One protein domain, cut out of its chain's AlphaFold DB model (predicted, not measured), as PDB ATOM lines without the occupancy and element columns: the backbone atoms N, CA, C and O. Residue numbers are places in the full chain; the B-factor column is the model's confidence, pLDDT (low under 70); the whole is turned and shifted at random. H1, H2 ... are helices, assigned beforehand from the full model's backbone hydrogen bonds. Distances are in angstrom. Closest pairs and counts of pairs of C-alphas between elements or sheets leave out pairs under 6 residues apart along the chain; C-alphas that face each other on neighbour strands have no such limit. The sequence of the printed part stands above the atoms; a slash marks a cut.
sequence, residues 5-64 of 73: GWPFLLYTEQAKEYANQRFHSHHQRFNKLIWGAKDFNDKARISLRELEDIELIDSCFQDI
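This is residues 5 to 64 of the 73 residues of the protein "DUF1957 domain-containing protein" of archaeon (UniProt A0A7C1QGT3). One long helix, H2, makes the length of a loose model, with a short helix folded back at each end of it: H1 against its first residues, and H3, after a loop, running back beside its later half without clearly touching it. The loop residues 38 to 43 and the last residues 59 to 64 stick out from this body. The printed part has 60 residues with three named helices, in the order H1, H2, H3, and no named strand, and its class is all helix. It is loose, with a radius of gyration of the C-alphas of 14.4 A, and its C-alphas span 45 by 23 by 17 A, only just elongated.

H1 is residues 5 to 11, 9.9 A from first to last C-alpha, and begins at C-alpha 5 at (25.352, -12.968, 18.903). H2 is residues 16 to 37, 31.7 A long, and runs from C-alpha 16 at (30.017, -19.008, 10.934) to C-alpha 37 at (46.902, -13.046, 37.151). H3 is residues 48 to 57, 14.4 A long, and ends at C-alpha 57 at (40.710, -4.743, 21.220).

H1 and H2 form a helical hairpin. They touch, H2 with residues 16 to 23 alone, and their closest C-alphas, those of Leu 10 and Lys 16, are 4.6 A apart. They run opposite ways at a steep tilt of 43 degrees. H2 and H3 are close but not clearly touching; their closest C-alphas, those of Arg 29 and Ile 54, are 7.2 A apart. They run opposite ways at a tilt of 36 degrees, only just steep. H1 and H3 are apart. In H1, H2 and H3 every O i to N i+4 pair is within hydrogen-bond range.

The two C-alphas farthest apart, those of Thr 12 and Asn 41, are 45.0 A apart. The printed part has no cut. The link from H1 to H2 is tight, with 4 residues, and that from H2 to H3 is short, with 10. The mean pLDDT of the printed part is 82.6; residues 5 to 7, 9 to 11 and 13 to 14 are under 70.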
ATOM      1  N   GLY A   5      25.081 -13.048  20.336       63.84
ATOM      2  CA  GLY A   5      25.352 -12.968  18.903       63.84
ATOM      3  C   GLY A   5      26.172 -14.141  18.350       63.84
ATOM      4  O   GLY A   5      26.003 -14.484  17.184       63.84
ATOM      5  N   TRP A   6      27.019 -14.803  19.153       63.38
ATOM      6  CA  TRP A   6      27.875 -15.888  18.642       63.38
ATOM      7  C   TRP A   6      27.086 -17.150  18.269       63.38
ATOM      8  O   TRP A   6      27.217 -17.600  17.130       63.38
ATOM      9  N   PRO A   7      26.223 -17.701  19.148       64.25
ATOM     10  CA  PRO A   7      25.386 -18.845  18.790       64.25
ATOM     11  C   PRO A   7      24.399 -18.513  17.666       64.25
ATOM     12  O   PRO A   7      24.132 -19.360  16.821       64.25
ATOM     13  N   PHE A   8      23.903 -17.271  17.618       70.69
ATOM     14  CA  PHE A   8      22.997 -16.808  16.570       70.69
ATOM     15  C   PHE A   8      23.666 -16.802  15.188       70.69
ATOM     16  O   PHE A   8      23.135 -17.404  14.264       70.69
ATOM     17  N   LEU A   9      24.856 -16.203  15.052       64.06
ATOM     18  CA  LEU A   9      25.601 -16.162  13.783       64.06
ATOM     19  C   LEU A   9      26.083 -17.546  13.319       64.06
ATOM     20  O   LEU A   9      26.213 -17.782  12.117       64.06
ATOM     21  N   LEU A  10      26.356 -18.454  14.262       62.84
ATOM     22  CA  LEU A  10      26.657 -19.855  13.961       62.84
ATOM     23  C   LEU A  10      25.420 -20.600  13.446       62.84
ATOM     24  O   LEU A  10      25.541 -21.388  12.513       62.84
ATOM     25  N   TYR A  11      24.253 -20.347  14.045       66.94
ATOM     26  CA  TYR A  11      22.986 -20.984  13.684       66.94
ATOM     27  C   TYR A  11      22.426 -20.475  12.350       66.94
ATOM     28  O   TYR A  11      21.899 -21.261  11.572       66.94
ATOM     29  N   THR A  12      22.553 -19.176  12.064       75.31
ATOM     30  CA  THR A  12      22.051 -18.575  10.817       75.31
ATOM     31  C   THR A  12      22.999 -18.741   9.630       75.31
ATOM     32  O   THR A  12      22.658 -18.312   8.532       75.31
ATOM     33  N   GLU A  13      24.187 -19.322   9.837       69.12
ATOM     34  CA  GLU A  13      25.265 -19.512   8.848       69.12
ATOM     35  C   GLU A  13      25.761 -18.235   8.145       69.12
ATOM     36  O   GLU A  13      26.628 -18.294   7.279       69.12
ATOM     37  N   GLN A  14      25.290 -17.056   8.552       61.34
ATOM     38  CA  GLN A  14      25.625 -15.788   7.901       61.34
ATOM     39  C   GLN A  14      27.070 -15.340   8.171       61.34
ATOM     40  O   GLN A  14      27.606 -14.528   7.419       61.34
ATOM     41  N   ALA A  15      27.708 -15.854   9.233       70.75
ATOM     42  CA  ALA A  15      29.085 -15.511   9.603       70.75
ATOM     43  C   ALA A  15      29.741 -16.585  10.494       70.75
ATOM     44  O   ALA A  15      30.325 -16.283  11.539       70.75
ATOM     45  N   LYS A  16      29.615 -17.860  10.108       72.75
ATOM     46  CA  LYS A  16      30.017 -19.008  10.934       72.75
ATOM     47  C   LYS A  16      31.516 -19.026  11.261       72.75
ATOM     48  O   LYS A  16      31.874 -19.174  12.432       72.75
ATOM     49  N   GLU A  17      32.400 -18.845  10.272       74.12
ATOM     50  CA  GLU A  17      33.846 -18.793  10.545       74.12
ATOM     51  C   GLU A  17      34.216 -17.590  11.417       74.12
ATOM     52  O   GLU A  17      34.995 -17.734  12.359       74.12
ATOM     53  N   TYR A  18      33.625 -16.423  11.149       76.44
ATOM     54  CA  TYR A  18      33.882 -15.204  11.916       76.44
ATOM     55  C   TYR A  18      33.479 -15.365  13.387       76.44
ATOM     56  O   TYR A  18      34.266 -15.056  14.284       76.44
ATOM     57  N   ALA A  19      32.285 -15.904  13.651       74.50
ATOM     58  CA  ALA A  19      31.807 -16.149  15.007       74.50
ATOM     59  C   ALA A  19      32.711 -17.137  15.765       74.50
ATOM     60  O   ALA A  19      33.088 -16.871  16.909       74.50
ATOM     61  N   ASN A  20      33.135 -18.227  15.113       78.38
ATOM     62  CA  ASN A  20      34.064 -19.195  15.701       78.38
ATOM     63  C   ASN A  20      35.433 -18.580  16.017       78.38
ATOM     64  O   ASN A  20      35.946 -18.765  17.124       78.38
ATOM     65  N   GLN A  21      36.019 -17.834  15.076       82.94
ATOM     66  CA  GLN A  21      37.322 -17.189  15.255       82.94
ATOM     67  C   GLN A  21      37.291 -16.149  16.375       82.94
ATOM     68  O   GLN A  21      38.204 -16.104  17.204       82.94
ATOM     69  N   ARG A  22      36.233 -15.333  16.441       80.88
ATOM     70  CA  ARG A  22      36.057 -14.331  17.498       80.88
ATOM     71  C   ARG A  22      35.891 -14.993  18.861       80.88
ATOM     72  O   ARG A  22      36.592 -14.607  19.794       80.88
ATOM     73  N   PHE A  23      35.043 -16.016  18.973       83.62
ATOM     74  CA  PHE A  23      34.864 -16.751  20.228       83.62
ATOM     75  C   PHE A  23      36.184 -17.357  20.725       83.62
ATOM     76  O   PHE A  23      36.570 -17.126  21.872       83.62
ATOM     77  N   HIS A  24      36.913 -18.060  19.850       85.50
ATOM     78  CA  HIS A  24      38.214 -18.639  20.195       85.50
ATOM     79  C   HIS A  24      39.228 -17.577  20.621       85.50
ATOM     80  O   HIS A  24      39.914 -17.760  21.624       85.50
ATOM     81  N   SER A  25      39.288 -16.458  19.897       86.69
ATOM     82  CA  SER A  25      40.217 -15.365  20.192       86.69
ATOM     83  C   SER A  25      39.962 -14.764  21.576       86.69
ATOM     84  O   SER A  25      40.896 -14.623  22.365       86.69
ATOM     85  N   HIS A  26      38.701 -14.475  21.920       87.12
ATOM     86  CA  HIS A  26      38.356 -13.978  23.256       87.12
ATOM     87  C   HIS A  26      38.649 -15.017  24.352       87.12
ATOM     88  O   HIS A  26      39.161 -14.657  25.409       87.12
ATOM     89  N   HIS A  27      38.378 -16.303  24.106       88.81
ATOM     90  CA  HIS A  27      38.668 -17.374  25.064       88.81
ATOM     91  C   HIS A  27      40.171 -17.539  25.327       88.81
ATOM     92  O   HIS A  27      40.600 -17.664  26.473       88.81
ATOM     93  N   GLN A  28      40.995 -17.490  24.279       90.75
ATOM     94  CA  GLN A  28      42.450 -17.554  24.410       90.75
ATOM     95  C   GLN A  28      43.004 -16.364  25.200       90.75
ATOM     96  O   GLN A  28      43.803 -16.566  26.115       90.75
ATOM     97  N   ARG A  29      42.550 -15.138  24.903       91.12
ATOM     98  CA  ARG A  29      42.954 -13.932  25.647       91.12
ATOM     99  C   ARG A  29      42.547 -14.012  27.111       91.12
ATOM    100  O   ARG A  29      43.380 -13.765  27.977       91.12
ATOM    101  N   PHE A  30      41.317 -14.439  27.395       90.25
ATOM    102  CA  PHE A  30      40.843 -14.621  28.766       90.25
ATOM    103  C   PHE A  30      41.721 -15.605  29.550       90.25
ATOM    104  O   PHE A  30      42.203 -15.280  30.631       90.25
ATOM    105  N   ASN A  31      42.011 -16.780  28.985       90.81
ATOM    106  CA  ASN A  31      42.874 -17.763  29.643       90.81
ATOM    107  C   ASN A  31      44.296 -17.240  29.870       90.81
ATOM    108  O   ASN A  31      44.899 -17.533  30.904       90.81
ATOM    109  N   LYS A  32      44.827 -16.438  28.940       89.62
ATOM    110  CA  LYS A  32      46.133 -15.793  29.096       89.62
ATOM    111  C   LYS A  32      46.133 -14.766  30.231       89.62
ATOM    112  O   LYS A  32      47.063 -14.767  31.033       89.62
ATOM    113  N   LEU A  33      45.084 -13.952  30.348       90.00
ATOM    114  CA  LEU A  33      44.922 -13.012  31.461       90.00
ATOM    115  C   LEU A  33      44.844 -13.745  32.804       90.00
ATOM    116  O   LEU A  33      45.551 -13.377  33.737       90.00
ATOM    117  N   ILE A  34      44.065 -14.829  32.891       90.56
ATOM    118  CA  ILE A  34      44.005 -15.670  34.096       90.56
ATOM    119  C   ILE A  34      45.378 -16.275  34.415       90.56
ATOM    120  O   ILE A  34      45.774 -16.327  35.577       90.56
ATOM    121  N   TRP A  35      46.124 -16.722  33.403       89.56
ATOM    122  CA  TRP A  35      47.472 -17.253  33.590       89.56
ATOM    123  C   TRP A  35      48.450 -16.206  34.144       89.56
ATOM    124  O   TRP A  35      49.199 -16.514  35.075       89.56
ATOM    125  N   GLY A  36      48.406 -14.974  33.627       88.44
ATOM    126  CA  GLY A  36      49.180 -13.846  34.153       88.44
ATOM    127  C   GLY A  36      48.755 -13.454  35.572       88.44
ATOM    128  O   GLY A  36      49.599 -13.287  36.445       88.44
ATOM    129  N   ALA A  37      47.450 -13.417  35.845       87.94
ATOM    130  CA  ALA A  37      46.902 -13.046  37.151       87.94
ATOM    131  C   ALA A  37      47.222 -14.046  38.278       87.94
ATOM    132  O   ALA A  37      47.087 -13.709  39.454       87.94
ATOM    133  N   LYS A  38      47.660 -15.272  37.952       90.19
ATOM    134  CA  LYS A  38      48.135 -16.240  38.956       90.19
ATOM    135  C   LYS A  38      49.426 -15.803  39.648       90.19
ATOM    136  O   LYS A  38      49.671 -16.253  40.762       90.19
ATOM    137  N   ASP A  39      50.264 -15.013  38.981       88.44
ATOM    138  CA  ASP A  39      51.510 -14.499  39.550       88.44
ATOM    139  C   ASP A  39      51.918 -13.191  38.864       88.44
ATOM    140  O   ASP A  39      52.516 -13.192  37.789       88.44
ATOM    141  N   PHE A  40      51.617 -12.070  39.515       84.31
ATOM    142  CA  PHE A  40      51.935 -10.739  38.998       84.31
ATOM    143  C   PHE A  40      53.437 -10.409  39.016       84.31
ATOM    144  O   PHE A  40      53.849  -9.439  38.380       84.31
ATOM    145  N   ASN A  41      54.267 -11.184  39.727       85.44
ATOM    146  CA  ASN A  41      55.714 -10.961  39.756       85.44
ATOM    147  C   ASN A  41      56.423 -11.602  38.553       85.44
ATOM    148  O   ASN A  41      57.535 -11.199  38.202       85.44
ATOM    149  N   ASP A  42      55.778 -12.568  37.897       85.69
ATOM    150  CA  ASP A  42      56.310 -13.263  36.732       85.69
ATOM    151  C   ASP A  42      55.992 -12.507  35.432       85.69
ATOM    152  O   ASP A  42      55.023 -12.777  34.715       85.69
ATOM    153  N   LYS A  43      56.869 -11.554  35.103       79.62
ATOM    154  CA  LYS A  43      56.782 -10.726  33.887       79.62
ATOM    155  C   LYS A  43      56.930 -11.515  32.578       79.62
ATOM    156  O   LYS A  43      56.733 -10.935  31.513       79.62
ATOM    157  N   ALA A  44      57.282 -12.803  32.626       83.94
ATOM    158  CA  ALA A  44      57.358 -13.641  31.431       83.94
ATOM    159  C   ALA A  44      55.981 -14.171  30.991       83.94
ATOM    160  O   ALA A  44      55.835 -14.614  29.853       83.94
ATOM    161  N   ARG A  45      54.962 -14.133  31.865       86.38
ATOM    162  CA  ARG A  45      53.629 -14.691  31.562       86.38
ATOM    163  C   ARG A  45      52.789 -13.803  30.658       86.38
ATOM    164  O   ARG A  45      52.036 -14.317  29.830       86.38
ATOM    165  N   ILE A  46      52.894 -12.492  30.839       88.88
ATOM    166  CA  ILE A  46      52.238 -11.495  30.001       88.88
ATOM    167  C   ILE A  46      53.066 -10.213  30.011       88.88
ATOM    168  O   ILE A  46      53.449  -9.713  31.070       88.88
ATOM    169  N   SER A  47      53.373  -9.696  28.827       89.44
ATOM    170  CA  SER A  47      54.041  -8.401  28.705       89.44
ATOM    171  C   SER A  47      53.035  -7.252  28.805       89.44
ATOM    172  O   SER A  47      51.853  -7.417  28.506       89.44
ATOM    173  N   LEU A  48      53.516  -6.062  29.178       88.56
ATOM    174  CA  LEU A  48      52.677  -4.860  29.240       88.56
ATOM    175  C   LEU A  48      52.030  -4.547  27.884       88.56
ATOM    176  O   LEU A  48      50.836  -4.289  27.821       88.56
ATOM    177  N   ARG A  49      52.796  -4.669  26.795       90.88
ATOM    178  CA  ARG A  49      52.301  -4.437  25.435       90.88
ATOM    179  C   ARG A  49      51.148  -5.370  25.065       90.88
ATOM    180  O   ARG A  49      50.176  -4.943  24.463       90.88
ATOM    181  N   GLU A  50      51.247  -6.647  25.427       89.75
ATOM    182  CA  GLU A  50      50.168  -7.601  25.157       89.75
ATOM    183  C   GLU A  50      48.910  -7.295  25.971       89.75
ATOM    184  O   GLU A  50      47.807  -7.559  25.499       89.75
ATOM    185  N   LEU A  51      49.067  -6.759  27.184       89.94
ATOM    186  CA  LEU A  51      47.941  -6.309  27.994       89.94
ATOM    187  C   LEU A  51      47.260  -5.094  27.350       89.94
ATOM    188  O   LEU A  51      46.049  -5.130  27.157       89.94
ATOM    189  N   GLU A  52      48.037  -4.091  26.937       91.75
ATOM    190  CA  GLU A  52      47.550  -2.901  26.219       91.75
ATOM    191  C   GLU A  52      46.825  -3.279  24.915       91.75
ATOM    192  O   GLU A  52      45.753  -2.750  24.620       91.75
ATOM    193  N   ASP A  53      47.360  -4.238  24.152       92.50
ATOM    194  CA  ASP A  53      46.724  -4.737  22.929       92.50
ATOM    195  C   ASP A  53      45.373  -5.414  23.229       92.50
ATOM    196  O   ASP A  53      44.399  -5.224  22.497       92.50
ATOM    197  N   ILE A  54      45.285  -6.206  24.307       89.88
ATOM    198  CA  ILE A  54      44.024  -6.837  24.725       89.88
ATOM    199  C   ILE A  54      43.015  -5.773  25.168       89.88
ATOM    200  O   ILE A  54      41.861  -5.843  24.746       89.88
ATOM    201  N   GLU A  55      43.438  -4.791  25.966       88.75
ATOM    202  CA  GLU A  55      42.587  -3.679  26.399       88.75
ATOM    203  C   GLU A  55      42.057  -2.892  25.201       88.75
ATOM    204  O   GLU A  55      40.858  -2.647  25.117       88.75
ATOM    205  N   LEU A  56      42.907  -2.569  24.223       89.06
ATOM    206  CA  LEU A  56      42.497  -1.846  23.022       89.06
ATOM    207  C   LEU A  56      41.425  -2.608  22.227       89.06
ATOM    208  O   LEU A  56      40.435  -2.014  21.795       89.06
ATOM    209  N   ILE A  57      41.611  -3.919  22.036       86.69
ATOM    210  CA  ILE A  57      40.710  -4.743  21.220       86.69
ATOM    211  C   ILE A  57      39.391  -5.048  21.952       86.69
ATOM    212  O   ILE A  57      38.338  -5.073  21.312       86.69
ATOM    213  N   ASP A  58      39.441  -5.285  23.266       83.44
ATOM    214  CA  ASP A  58      38.323  -5.796  24.072       83.44
ATOM    215  C   ASP A  58      37.782  -4.747  25.089       83.44
ATOM    216  O   ASP A  58      37.255  -5.101  26.142       83.44
ATOM    217  N   SER A  59      37.845  -3.447  24.759       81.88
ATOM    218  CA  SER A  59      37.499  -2.281  25.617       81.88
ATOM    219  C   SER A  59      36.000  -1.954  25.781       81.88
ATOM    220  O   SER A  59      35.633  -0.815  26.074       81.88
ATOM    221  N   CYS A  60      35.087  -2.912  25.620       83.69
ATOM    222  CA  CYS A  60      33.643  -2.613  25.584       83.69
ATOM    223  C   CYS A  60      33.073  -1.970  26.867       83.69
ATOM    224  O   CYS A  60      32.012  -1.352  26.805       83.69
ATOM    225  N   PHE A  61      33.748  -2.117  28.012       84.50
ATOM    226  CA  PHE A  61      33.318  -1.577  29.302       84.50
ATOM    227  C   PHE A  61      34.505  -0.922  30.016       84.50
ATOM    228  O   PHE A  61      35.352  -1.620  30.565       84.50
ATOM    229  N   GLN A  62      34.561   0.411  30.005       83.81
ATOM    230  CA  GLN A  62      35.657   1.172  30.625       83.81
ATOM    231  C   GLN A  62      35.617   1.115  32.160       83.81
ATOM    232  O   GLN A  62      36.654   0.960  32.793       83.81
ATOM    233  N   ASP A  63      34.416   1.148  32.743       86.75
ATOM    234  CA  ASP A  63      34.203   1.218  34.195       86.75
ATOM    235  C   ASP A  63      33.563  -0.069  34.743       86.75
ATOM    236  O   ASP A  63      32.549  -0.042  35.444       86.75
ATOM    237  N   ILE A  64      34.107  -1.231  34.373       85.75
ATOM    238  CA  ILE A  64      33.571  -2.516  34.839       85.75
ATOM    239  C   ILE A  64      33.764  -2.677  36.359       85.75
ATOM    240  O   ILE A  64      34.885  -2.685  36.868       85.75
TER     241      ILE A  64